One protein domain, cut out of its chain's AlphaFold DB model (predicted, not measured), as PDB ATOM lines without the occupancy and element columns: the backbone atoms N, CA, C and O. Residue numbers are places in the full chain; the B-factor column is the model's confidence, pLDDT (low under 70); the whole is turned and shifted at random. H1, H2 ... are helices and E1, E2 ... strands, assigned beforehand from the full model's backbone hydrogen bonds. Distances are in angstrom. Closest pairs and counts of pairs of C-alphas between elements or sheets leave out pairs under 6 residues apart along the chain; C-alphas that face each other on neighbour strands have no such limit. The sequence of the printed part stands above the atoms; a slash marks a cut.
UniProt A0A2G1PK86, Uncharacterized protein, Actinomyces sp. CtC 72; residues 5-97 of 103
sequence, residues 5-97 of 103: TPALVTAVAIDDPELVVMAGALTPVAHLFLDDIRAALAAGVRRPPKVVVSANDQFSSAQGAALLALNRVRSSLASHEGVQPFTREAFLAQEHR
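What this domain is: This is residues 5 to 97 of the 103 residues of an uncharacterized protein of Actinomyces sp. CtC 72 (UniProt A0A2G1PK86). A small compact head sits at one end of a long arm; in the head two short parallel strands, E1 and E2, lie side by side, H3 packs on E2, H1 packs on H3, and the short H2 lies between E1 and H3 along the chain. The arm is H4 followed by a link and the small H5 at the far tip; residues 62 to 97 stick out free. The printed part has 93 residues, mostly helix, in the order H1 E1 H2 H3 E2 H4 H5. It is extended, with a radius of gyration of the C-alphas of 24.0 A and spans of 74 by 29 by 17 A.

How they stand to each other: E1, residues 19 to 22, and E2, residues 50 to 53, are parallel neighbours at 24 degrees, with N 20 and O 50 2.8 A apart, within hydrogen-bond range. With H2, residues 27 to 32, and H3, residues 34 to 44, between them, they form a strand-helix-strand unit, two parallel strands joined through helices, with a right-handed crossover. The closest C-alphas of H3 and E2 are those of Arg 38 and Val 51, 6.6 A apart. H1, residues 5 to 15, touches H3 at a steep tilt of 57 degrees, the same way; the closest C-alphas are those of Val 9 and Leu 41, 5.6 A. H4, residues 57 to 77, and H5, residues 88 to 95, are apart. Every O i to N i+4 pair is within hydrogen-bond range in H1, H3 and H5, but 15 of 17 in H4 and 0 of 2 in H2, which has 2 of 3 O i to N i+3 pairs.

Where its parts are: H1 begins at C-alpha 5 (151.557, 223.906, 155.354). H4, 31.2 A long, begins at C-alpha 57 (156.424, 239.075, 167.355). H5 ends at C-alpha 95 (127.931, 251.095, 213.150).

The domain as a whole: The C-alphas of Ala 43 and His 96, the two farthest apart, are 74.6 A apart. The printed part has no cut and no long link. Residues 80 to 86 and 94 to 97 are under 70 in pLDDT.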
ATOM      1  N   THR A   5     152.577 223.329 156.227       89.81
ATOM      2  CA  THR A   5     151.557 223.906 155.354       89.81
ATOM      3  C   THR A   5     150.285 223.056 155.266       89.81
ATOM      4  O   THR A   5     149.202 223.626 155.420       89.81
ATOM      5  N   PRO A   6     150.337 221.714 155.125       92.44
ATOM      6  CA  PRO A   6     149.125 220.889 155.091       92.44
ATOM      7  C   PRO A   6     148.315 220.951 156.394       92.44
ATOM      8  O   PRO A   6     147.081 221.000 156.369       92.44
ATOM      9  N   ALA A   7     149.002 220.990 157.540       93.75
ATOM     10  CA  ALA A   7     148.356 221.120 158.842       93.75
ATOM     11  C   ALA A   7     147.697 222.499 158.995       93.75
ATOM     12  O   ALA A   7     146.566 222.591 159.471       93.75
ATOM     13  N   LEU A   8     148.364 223.558 158.526       93.75
ATOM     14  CA  LEU A   8     147.819 224.913 158.544       93.75
ATOM     15  C   LEU A   8     146.578 225.044 157.649       93.75
ATOM     16  O   LEU A   8     145.575 225.593 158.096       93.75
ATOM     17  N   VAL A   9     146.610 224.503 156.426       96.25
ATOM     18  CA  VAL A   9     145.440 224.478 155.528       96.25
ATOM     19  C   VAL A   9     144.271 223.756 156.191       96.25
ATOM     20  O   VAL A   9     143.150 224.257 156.170       96.25
ATOM     21  N   THR A  10     144.534 222.614 156.831       96.19
ATOM     22  CA  THR A  10     143.503 221.846 157.542       96.19
ATOM     23  C   THR A  10     142.898 222.649 158.693       96.19
ATOM     24  O   THR A  10     141.679 222.710 158.820       96.19
ATOM     25  N   ALA A  11     143.728 223.303 159.509       96.06
ATOM     26  CA  ALA A  11     143.255 224.130 160.617       96.06
ATOM     27  C   ALA A  11     142.394 225.306 160.127       96.06
ATOM     28  O   ALA A  11     141.306 225.526 160.654       96.06
ATOM     29  N   VAL A  12     142.835 226.008 159.076       97.19
ATOM     30  CA  VAL A  12     142.074 227.112 158.467       97.19
ATOM     31  C   VAL A  12     140.762 226.617 157.860       97.19
ATOM     32  O   VAL A  12     139.752 227.294 157.985       97.19
ATOM     33  N   ALA A  13     140.738 225.432 157.247       96.06
ATOM     34  CA  ALA A  13     139.510 224.860 156.697       96.06
ATOM     35  C   ALA A  13     138.457 224.533 157.773       96.06
ATOM     36  O   ALA A  13     137.265 224.535 157.470       96.06
ATOM     37  N   ILE A  14     138.892 224.218 158.998       96.00
ATOM     38  CA  ILE A  14     138.013 223.870 160.124       96.00
ATOM     39  C   ILE A  14     137.514 225.124 160.844       96.00
ATOM     40  O   ILE A  14     136.324 225.223 161.132       96.00
ATOM     41  N   ASP A  15     138.421 226.047 161.160       96.94
ATOM     42  CA  ASP A  15     138.120 227.235 161.968       96.94
ATOM     43  C   ASP A  15     137.556 228.401 161.129       96.94
ATOM     44  O   ASP A  15     136.881 229.270 161.668       96.94
ATOM     45  N   ASP A  16     137.796 228.403 159.807       95.69
ATOM     46  CA  ASP A  16     137.428 229.462 158.844       95.69
ATOM     47  C   ASP A  16     137.777 230.891 159.326       95.69
ATOM     48  O   ASP A  16     136.922 231.782 159.330       95.69
ATOM     49  N   PRO A  17     139.026 231.150 159.769       97.38
ATOM     50  CA  PRO A  17     139.406 232.459 160.272       97.38
ATOM     51  C   PRO A  17     139.469 233.486 159.138       97.38
ATOM     52  O   PRO A  17     139.844 233.180 158.009       97.38
ATOM     53  N   GLU A  18     139.232 234.758 159.454       97.38
ATOM     54  CA  GLU A  18     139.480 235.854 158.503       97.38
ATOM     55  C   GLU A  18     140.972 236.240 158.419       97.38
ATOM     56  O   GLU A  18     141.422 236.859 157.447       97.38
ATOM     57  N   LEU A  19     141.760 235.886 159.443       96.00
ATOM     58  CA  LEU A  19     143.145 236.316 159.623       96.00
ATOM     59  C   LEU A  19     144.007 235.204 160.229       96.00
ATOM     60  O   LEU A  19     143.691 234.660 161.282       96.00
ATOM     61  N   VAL A  20     145.164 234.968 159.616       94.25
ATOM     62  CA  VAL A  20     146.255 234.161 160.167       94.25
ATOM     63  C   VAL A  20     147.436 235.077 160.465       94.25
ATOM     64  O   VAL A  20     147.889 235.842 159.607       94.25
ATOM     65  N   VAL A  21     147.943 234.995 161.693       92.50
ATOM     66  CA  VAL A  21     149.078 235.793 162.164       92.50
ATOM     67  C   VAL A  21     150.259 234.877 162.459       92.50
ATOM     68  O   VAL A  21     150.173 234.006 163.320       92.50
ATOM     69  N   MET A  22     151.379 235.114 161.782       90.06
ATOM     70  CA  MET A  22     152.656 234.458 162.063       90.06
ATOM     71  C   MET A  22     153.447 235.282 163.079       90.06
ATOM     72  O   MET A  22     153.597 236.492 162.916       90.06
ATOM     73  N   ALA A  23     153.951 234.641 164.128       88.94
ATOM     74  CA  ALA A  23     154.718 235.288 165.189       88.94
ATOM     75  C   ALA A  23     155.779 234.340 165.766       88.94
ATOM     76  O   ALA A  23     155.737 233.128 165.545       88.94
ATOM     77  N   GLY A  24     156.694 234.890 166.562       85.94
ATOM     78  CA  GLY A  24     157.715 234.147 167.287       85.94
ATOM     79  C   GLY A  24     159.006 233.988 166.487       85.94
ATOM     80  O   GLY A  24     159.296 234.740 165.565       85.94
ATOM     81  N   ALA A  25     159.794 232.968 166.828       85.06
ATOM     82  CA  ALA A  25     161.165 232.804 166.332       85.06
ATOM     83  C   ALA A  25     161.312 232.775 164.796       85.06
ATOM     84  O   ALA A  25     162.404 232.999 164.279       85.06
ATOM     85  N   LEU A  26     160.230 232.506 164.060       81.38
ATOM     86  CA  LEU A  26     160.225 232.459 162.599       81.38
ATOM     87  C   LEU A  26     159.964 233.821 161.936       81.38
ATOM     88  O   LEU A  26     160.185 233.956 160.735       81.38
ATOM     89  N   THR A  27     159.536 234.840 162.684       88.88
ATOM     90  CA  THR A  27     159.241 236.185 162.165       88.88
ATOM     91  C   THR A  27     160.389 236.803 161.352       88.88
ATOM     92  O   THR A  27     160.115 237.288 160.251       88.88
ATOM     93  N   PRO A  28     161.670 236.748 161.778       88.31
ATOM     94  CA  PRO A  28     162.773 237.344 161.010       88.31
ATOM     95  C   PRO A  28     162.973 236.719 159.622       88.31
ATOM     96  O   PRO A  28     163.411 237.384 158.684       88.31
ATOM     97  N   VAL A  29     162.629 235.439 159.478       89.94
ATOM     98  CA  VAL A  29     162.784 234.661 158.239       89.94
ATOM     99  C   VAL A  29     161.461 234.463 157.497       89.94
ATOM    100  O   VAL A  29     161.419 233.781 156.480       89.94
ATOM    101  N   ALA A  30     160.380 235.092 157.965       89.56
ATOM    102  CA  ALA A  30     159.029 234.883 157.455       89.56
ATOM    103  C   ALA A  30     158.880 235.229 155.966       89.56
ATOM    104  O   ALA A  30     158.139 234.570 155.242       89.56
ATOM    105  N   HIS A  31     159.642 236.216 155.489       90.81
ATOM    106  CA  HIS A  31     159.681 236.626 154.084       90.81
ATOM    107  C   HIS A  31     160.112 235.507 153.118       90.81
ATOM    108  O   HIS A  31     159.845 235.618 151.928       90.81
ATOM    109  N   LEU A  32     160.756 234.442 153.609       92.12
ATOM    110  CA  LEU A  32     161.223 233.328 152.781       92.12
ATOM    111  C   LEU A  32     160.126 232.314 152.431       92.12
ATOM    112  O   LEU A  32     160.327 231.538 151.507       92.12
ATOM    113  N   PHE A  33     159.012 232.282 153.168       90.06
ATOM    114  CA  PHE A  33     157.988 231.234 153.022       90.06
ATOM    115  C   PHE A  33     156.543 231.754 153.092       90.06
ATOM    116  O   PHE A  33     155.593 230.986 152.938       90.06
ATOM    117  N   LEU A  34     156.330 233.048 153.358       91.75
ATOM    118  CA  LEU A  34     154.978 233.579 153.555       91.75
ATOM    119  C   LEU A  34     154.102 233.476 152.306       91.75
ATOM    120  O   LEU A  34     152.898 233.251 152.417       91.75
ATOM    121  N   ASP A  35     154.702 233.671 151.135       93.94
ATOM    122  CA  ASP A  35     153.983 233.603 149.867       93.94
ATOM    123  C   ASP A  35     153.609 232.161 149.509       93.94
ATOM    124  O   ASP A  35     152.505 231.938 149.013       93.94
ATOM    125  N   ASP A  36     154.429 231.178 149.890       93.50
ATOM    126  CA  ASP A  36     154.100 229.755 149.751       93.50
ATOM    127  C   ASP A  36     152.904 229.375 150.635       93.50
ATOM    128  O   ASP A  36     151.956 228.737 150.172       93.50
ATOM    129  N   ILE A  37     152.887 229.849 151.887       93.56
ATOM    130  CA  ILE A  37     151.746 229.662 152.795       93.56
ATOM    131  C   ILE A  37     150.477 230.292 152.208       93.56
ATOM    132  O   ILE A  37     149.413 229.668 152.208       93.56
ATOM    133  N   ARG A  38     150.567 231.525 151.695       95.50
ATOM    134  CA  ARG A  38     149.432 232.215 151.061       95.50
ATOM    135  C   ARG A  38     148.910 231.442 149.855       95.50
ATOM    136  O   ARG A  38     147.698 231.291 149.724       95.50
ATOM    137  N   ALA A  39     149.803 230.947 149.000       95.88
ATOM    138  CA  ALA A  39     149.439 230.168 147.824       95.88
ATOM    139  C   ALA A  39     148.752 228.852 148.213       95.88
ATOM    140  O   ALA A  39     147.708 228.511 147.658       95.88
ATOM    141  N   ALA A  40     149.286 228.149 149.213       95.50
ATOM    142  CA  ALA A  40     148.705 226.906 149.697       95.50
ATOM    143  C   ALA A  40     147.319 227.107 150.323       95.50
ATOM    144  O   ALA A  40     146.405 226.330 150.052       95.50
ATOM    145  N   LEU A  41     147.126 228.171 151.106       96.25
ATOM    146  CA  LEU A  41     145.815 228.520 151.655       96.25
ATOM    147  C   LEU A  41     144.826 228.902 150.550       96.25
ATOM    148  O   LEU A  41     143.697 228.421 150.552       96.25
ATOM    149  N   ALA A  42     145.250 229.695 149.565       96.38
ATOM    150  CA  ALA A  42     144.413 230.053 148.421       96.38
ATOM    151  C   ALA A  42     143.973 228.835 147.591       96.38
ATOM    152  O   ALA A  42     142.869 228.832 147.053       96.38
ATOM    153  N   ALA A  43     144.815 227.804 147.499       96.25
ATOM    154  CA  ALA A  43     144.485 226.559 146.813       96.25
ATOM    155  C   ALA A  43     143.646 225.597 147.673       96.25
ATOM    156  O   ALA A  43     142.852 224.825 147.139       96.25
ATOM    157  N   GLY A  44     143.850 225.611 148.992       94.12
ATOM    158  CA  GLY A  44     143.326 224.603 149.911       94.12
ATOM    159  C   GLY A  44     141.994 224.944 150.575       94.12
ATOM    160  O   GLY A  44     141.308 224.031 151.032       94.12
ATOM    161  N   VAL A  45     141.602 226.222 150.634       95.94
ATOM    162  CA  VAL A  45     140.347 226.643 151.278       95.94
ATOM    163  C   VAL A  45     139.488 227.523 150.378       95.94
ATOM    164  O   VAL A  45     139.973 228.261 149.526       95.94
ATOM    165  N   ARG A  46     138.166 227.468 150.582       93.88
ATOM    166  CA  ARG A  46     137.193 228.210 149.763       93.88
ATOM    167  C   ARG A  46     137.311 229.728 149.927       93.88
ATOM    168  O   ARG A  46     137.028 230.466 148.984       93.88
ATOM    169  N   ARG A  47     137.657 230.191 151.129       94.69
ATOM    170  CA  ARG A  47     137.823 231.606 151.478       94.69
ATOM    171  C   ARG A  47     139.171 231.774 152.176       94.69
ATOM    172  O   ARG A  47     139.261 231.518 153.369       94.69
ATOM    173  N   PRO A  48     140.235 232.133 151.444       95.00
ATOM    174  CA  PRO A  48     141.549 232.243 152.055       95.00
ATOM    175  C   PRO A  48     141.613 233.426 153.034       95.00
ATOM    176  O   PRO A  48     141.201 234.534 152.671       95.00
ATOM    177  N   PRO A  49     142.158 233.223 154.247       96.94
ATOM    178  CA  PRO A  49     142.364 234.296 155.209       96.94
ATOM    179  C   PRO A  49     143.430 235.272 154.721       96.94
ATOM    180  O   PRO A  49     144.323 234.940 153.933       96.94
ATOM    181  N   LYS A  50     143.425 236.472 155.298       96.62
ATOM    182  CA  LYS A  50     144.595 237.347 155.223       96.62
ATOM    183  C   LYS A  50     145.736 236.719 156.030       96.62
ATOM    184  O   LYS A  50     145.525 236.304 157.162       96.62
ATOM    185  N   VAL A  51     146.955 236.703 155.488       94.75
ATOM    186  CA  VAL A  51     148.148 236.210 156.203       94.75
ATOM    187  C   VAL A  51     149.120 237.358 156.450       94.75
ATOM    188  O   VAL A  51     149.576 238.015 155.502       94.75
ATOM    189  N   VAL A  52     149.438 237.600 157.723       93.12
ATOM    190  CA  VAL A  52     150.323 238.687 158.165       93.12
ATOM    191  C   VAL A  52     151.378 238.193 159.149       93.12
ATOM    192  O   VAL A  52     151.208 237.174 159.810       93.12
ATOM    193  N   VAL A  53     152.455 238.962 159.274       92.50
ATOM    194  CA  VAL A  53     153.451 238.800 160.338       92.50
ATOM    195  C   VAL A  53     153.092 239.737 161.487       92.50
ATOM    196  O   VAL A  53     152.734 240.894 161.259       92.50
ATOM    197  N   SER A  54     153.168 239.244 162.719       91.06
ATOM    198  CA  SER A  54     152.908 240.035 163.919       91.06
ATOM    199  C   SER A  54     153.971 241.114 164.101       91.06
ATOM    200  O   SER A  54     155.159 240.814 164.166       91.06
ATOM    201  N   ALA A  55     153.537 242.362 164.290       87.69
ATOM    202  CA  ALA A  55     154.419 243.449 164.722       87.69
ATOM    203  C   ALA A  55     154.896 243.281 166.178       87.69
ATOM    204  O   ALA A  55     155.937 243.812 166.555       87.69
ATOM    205  N   ASN A  56     154.144 242.534 166.993       85.19
ATOM    206  CA  ASN A  56     154.493 242.248 168.386       85.19
ATOM    207  C   ASN A  56     155.442 241.049 168.511       85.19
ATOM    208  O   ASN A  56     156.068 240.878 169.556       85.19
ATOM    209  N   ASP A  57     155.531 240.223 167.466       84.50
ATOM    210  CA  ASP A  57     156.424 239.075 167.355       84.50
ATOM    211  C   ASP A  57     156.486 238.224 168.647       84.50
ATOM    212  O   ASP A  57     155.443 237.777 169.140       84.50
ATOM    213  N   GLN A  58     157.673 238.047 169.240       80.81
ATOM    214  CA  GLN A  58     157.908 237.273 170.458       80.81
ATOM    215  C   GLN A  58     157.198 237.834 171.702       80.81
ATOM    216  O   GLN A  58     157.000 237.121 172.684       80.81
ATOM    217  N   PHE A  59     156.781 239.101 171.673       87.12
ATOM    218  CA  PHE A  59     156.087 239.751 172.783       87.12
ATOM    219  C   PHE A  59     154.570 239.545 172.742       87.12
ATOM    220  O   PHE A  59     153.894 239.878 173.717       87.12
ATOM    221  N   SER A  60     154.029 238.968 171.660       89.25
ATOM    222  CA  SER A  60     152.583 238.770 171.474       89.25
ATOM    223  C   SER A  60     151.950 238.028 172.660       89.25
ATOM    224  O   SER A  60     150.937 238.472 173.202       89.25
ATOM    225  N   SER A  61     152.586 236.951 173.133       90.06
ATOM    226  CA  SER A  61     152.084 236.158 174.262       90.06
ATOM    227  C   SER A  61     152.123 236.920 175.588       90.06
ATOM    228  O   SER A  61     151.168 236.865 176.359       90.06
ATOM    229  N   ALA A  62     153.202 237.668 175.851       91.75
ATOM    230  CA  ALA A  62     153.345 238.446 177.082       91.75
ATOM    231  C   ALA A  62     152.325 239.594 177.146       91.75
ATOM    232  O   ALA A  62     151.684 239.803 178.177       91.75
ATOM    233  N   GLN A  63     152.119 240.298 176.030       92.88
ATOM    234  CA  GLN A  63     151.103 241.345 175.928       92.88
ATOM    235  C   GLN A  63     149.687 240.774 176.067       92.88
ATOM    236  O   GLN A  63     148.876 241.330 176.806       92.88
ATOM    237  N   GLY A  64     149.401 239.636 175.426       93.31
ATOM    238  CA  GLY A  64     148.126 238.935 175.582       93.31
ATOM    239  C   GLY A  64     147.855 238.542 177.037       93.31
ATOM    240  O   GLY A  64     146.766 238.790 177.553       93.31
ATOM    241  N   ALA A  65     148.861 238.012 177.738       96.06
ATOM    242  CA  ALA A  65     148.754 237.679 179.157       96.06
ATOM    243  C   ALA A  65     148.481 238.917 180.030       96.06
ATOM    244  O   ALA A  65     147.616 238.872 180.908       96.06
ATOM    245  N   ALA A  66     149.164 240.034 179.764       96.81
ATOM    246  CA  ALA A  66     148.930 241.292 180.469       96.81
ATOM    247  C   ALA A  66     147.503 241.820 180.241       96.81
ATOM    248  O   ALA A  66     146.820 242.191 181.195       96.81
ATOM    249  N   LEU A  67     147.014 241.789 178.996       97.19
ATOM    250  CA  LEU A  67     145.645 242.190 178.656       97.19
ATOM    251  C   LEU A  67     144.599 241.292 179.327       97.19
ATOM    252  O   LEU A  67     143.610 241.796 179.858       97.19
ATOM    253  N   LEU A  68     144.833 239.978 179.371       97.75
ATOM    254  CA  LEU A  68     143.967 239.041 180.089       97.75
ATOM    255  C   LEU A  68     143.931 239.334 181.594       97.75
ATOM    256  O   LEU A  68     142.856 239.306 182.193       97.75
ATOM    257  N   ALA A  69     145.076 239.648 182.206       97.12
ATOM    258  CA  ALA A  69     145.144 240.026 183.616       97.12
ATOM    259  C   ALA A  69     144.369 241.324 183.897       97.12
ATOM    260  O   ALA A  69     143.552 241.362 184.818       97.12
ATOM    261  N   LEU A  70     144.552 242.354 183.065       97.00
ATOM    262  CA  LEU A  70     143.806 243.612 183.170       97.00
ATOM    263  C   LEU A  70     142.300 243.400 182.996       97.00
ATOM    264  O   LEU A  70     141.510 243.948 183.763       97.00
ATOM    265  N   ASN A  71     141.898 242.566 182.035       96.25
ATOM    266  CA  ASN A  71     140.493 242.239 181.828       96.25
ATOM    267  C   ASN A  71     139.893 241.545 183.059       96.25
ATOM    268  O   ASN A  71     138.790 241.883 183.467       96.25
ATOM    269  N   ARG A  72     140.632 240.636 183.712       94.06
ATOM    270  CA  ARG A  72     140.179 239.997 184.960       94.06
ATOM    271  C   ARG A  72     139.991 240.999 186.094       94.06
ATOM    272  O   ARG A  72     138.973 240.938 186.777       94.06
ATOM    273  N   VAL A  73     140.928 241.932 186.277       92.38
ATOM    274  CA  VAL A  73     140.789 242.998 187.285       92.38
ATOM    275  C   VAL A  73     139.563 243.853 186.977       92.38
ATOM    276  O   VAL A  73     138.741 244.079 187.860       92.38
ATOM    277  N   ARG A  74     139.389 244.271 185.718       93.25
ATOM    278  CA  ARG A  74     138.234 245.067 185.293       93.25
ATOM    279  C   ARG A  74     136.914 244.334 185.528       93.25
ATOM    280  O   ARG A  74     135.994 244.928 186.077       93.25
ATOM    281  N   SER A  75     136.826 243.066 185.136       89.88
ATOM    282  CA  SER A  75     135.629 242.247 185.347       89.88
ATOM    283  C   SER A  75     135.332 242.044 186.830       89.88
ATOM    284  O   SER A  75     134.170 242.069 187.214       89.88
ATOM    285  N   SER A  76     136.363 241.901 187.667       86.50
ATOM    286  CA  SER A  76     136.208 241.812 189.123       86.50
ATOM    287  C   SER A  76     135.669 243.116 189.719       86.50
ATOM    288  O   SER A  76     134.697 243.094 190.462       86.50
ATOM    289  N   LEU A  77     136.221 244.267 189.319       85.06
ATOM    290  CA  LEU A  77     135.738 245.582 189.765       85.06
ATOM    291  C   LEU A  77     134.315 245.901 189.285       85.06
ATOM    292  O   LEU A  77     133.604 246.656 189.940       85.06
ATOM    293  N   ALA A  78     133.910 245.356 188.138       86.12
ATOM    294  CA  ALA A  78     132.550 245.474 187.618       86.12
ATOM    295  C   ALA A  78     131.583 244.431 188.212       86.12
ATOM    296  O   ALA A  78     130.377 244.504 187.962       86.12
ATOM    297  N   SER A  79     132.092 243.450 188.963       77.12
ATOM    298  CA  SER A  79     131.274 242.434 189.616       77.12
ATOM    299  C   SER A  79     130.605 243.000 190.865       77.12
ATOM    300  O   SER A  79     131.180 243.800 191.598       77.12
ATOM    301  N   HIS A  80     129.384 242.539 191.129       69.69
ATOM    302  CA  HIS A  80     128.677 242.812 192.382       69.69
ATOM    303  C   HIS A  80     128.960 241.725 193.436       69.69
ATOM    304  O   HIS A  80     128.502 241.834 194.574       69.69
ATOM    305  N   GLU A  81     129.706 240.670 193.082       68.06
ATOM    306  CA  GLU A  81     130.116 239.638 194.034       68.06
ATOM    307  C   GLU A  81     131.090 240.207 195.071       68.06
ATOM    308  O   GLU A  81     132.094 240.831 194.737       68.06
ATOM    309  N   GLY A  82     130.795 239.978 196.352       63.16
ATOM    310  CA  GLY A  82     131.632 240.437 197.465       63.16
ATOM    311  C   GLY A  82     131.423 241.898 197.876       63.16
ATOM    312  O   GLY A  82     131.953 242.312 198.908       63.16
ATOM    313  N   VAL A  83     130.610 242.671 197.146       68.06
ATOM    314  CA  VAL A  83     130.150 243.988 197.603       68.06
ATOM    315  C   VAL A  83     129.057 243.765 198.648       68.06
ATOM    316  O   VAL A  83     128.033 243.147 198.356       68.06
ATOM    317  N   GLN A  84     129.264 244.238 199.886       64.88
ATOM    318  CA  GLN A  84     128.200 244.180 200.890       64.88
ATOM    319  C   GLN A  84     126.964 244.910 200.341       64.88
ATOM    320  O   GLN A  84     127.106 246.040 199.869       64.88
ATOM    321  N   PRO A  85     125.762 244.305 200.409       65.69
ATOM    322  CA  PRO A  85     124.546 244.965 199.964       65.69
ATOM    323  C   PRO A  85     124.423 246.322 200.654       65.69
ATOM    324  O   PRO A  85     124.424 246.381 201.885       65.69
ATOM    325  N   PHE A  86     124.307 247.404 199.878       66.94
ATOM    326  CA  PHE A  86     124.091 248.749 200.416       66.94
ATOM    327  C   PHE A  86     122.634 248.902 200.871       66.94
ATOM    328  O   PHE A  86     121.827 249.627 200.296       66.94
ATOM    329  N   THR A  87     122.278 248.117 201.883       79.56
ATOM    330  CA  THR A  87     120.969 248.097 202.525       79.56
ATOM    331  C   THR A  87     121.064 248.812 203.863       79.56
ATOM    332  O   THR A  87     122.108 248.809 204.520       79.56
ATOM    333  N   ARG A  88     119.954 249.415 204.295       75.56
ATOM    334  CA  ARG A  88     119.879 250.108 205.587       75.56
ATOM    335  C   ARG A  88     120.261 249.188 206.753       75.56
ATOM    336  O   ARG A  88     120.945 249.622 207.671       75.56
ATOM    337  N   GLU A  89     119.858 247.924 206.693       80.50
ATOM    338  CA  GLU A  89     120.159 246.915 207.716       80.50
ATOM    339  C   GLU A  89     121.659 246.592 207.790       80.50
ATOM    340  O   GLU A  89     122.224 246.560 208.883       80.50
ATOM    341  N   ALA A  90     122.333 246.440 206.643       74.94
ATOM    342  CA  ALA A  90     123.778 246.203 206.598       74.94
ATOM    343  C   ALA A  90     124.600 247.413 207.088       74.94
ATOM    344  O   ALA A  90     125.630 247.226 207.738       74.94
ATOM    345  N   PHE A  91     124.134 248.641 206.823       70.44
ATOM    346  CA  PHE A  91     124.756 249.876 207.316       70.44
ATOM    347  C   PHE A  91     124.666 249.990 208.845       70.44
ATOM    348  O   PHE A  91     125.681 250.176 209.515       70.44
ATOM    349  N   LEU A  92     123.472 249.781 209.410       76.44
ATOM    350  CA  LEU A  92     123.255 249.827 210.861       76.44
ATOM    351  C   LEU A  92     124.043 248.726 211.594       76.44
ATOM    352  O   LEU A  92     124.615 248.970 212.654       76.44
ATOM    353  N   ALA A  93     124.163 247.528 211.010       71.75
ATOM    354  CA  ALA A  93     124.980 246.449 211.573       71.75
ATOM    355  C   ALA A  93     126.495 246.762 211.588       71.75
ATOM    356  O   ALA A  93     127.231 246.184 212.394       71.75
ATOM    357  N   GLN A  94     126.980 247.663 210.722       67.25
ATOM    358  CA  GLN A  94     128.377 248.110 210.714       67.25
ATOM    359  C   GLN A  94     128.681 249.163 211.789       67.25
ATOM    360  O   GLN A  94     129.766 249.101 212.369       67.25
ATOM    361  N   GLU A  95     127.753 250.081 212.090       60.34
ATOM    362  CA  GLU A  95     127.931 251.095 213.150       60.34
ATOM    363  C   GLU A  95     128.038 250.480 214.552       60.34
ATOM    364  O   GLU A  95     128.710 251.020 215.427       60.34
ATOM    365  N   HIS A  96     127.439 249.308 214.766       56.53
ATOM    366  CA  HIS A  96     127.496 248.605 216.047       56.53
ATOM    367  C   HIS A  96     128.765 247.754 216.252       56.53
ATOM    368  O   HIS A  96     128.877 247.071 217.272       56.53
ATOM    369  N   ARG A  97     129.747 247.786 215.334       56.34
ATOM    370  CA  ARG A  97     131.064 247.174 215.587       56.34
ATOM    371  C   ARG A  97     131.890 248.070 216.523       56.34
ATOM    372  O   ARG A  97     132.231 249.187 216.133       56.34
TER     373      ARG A  97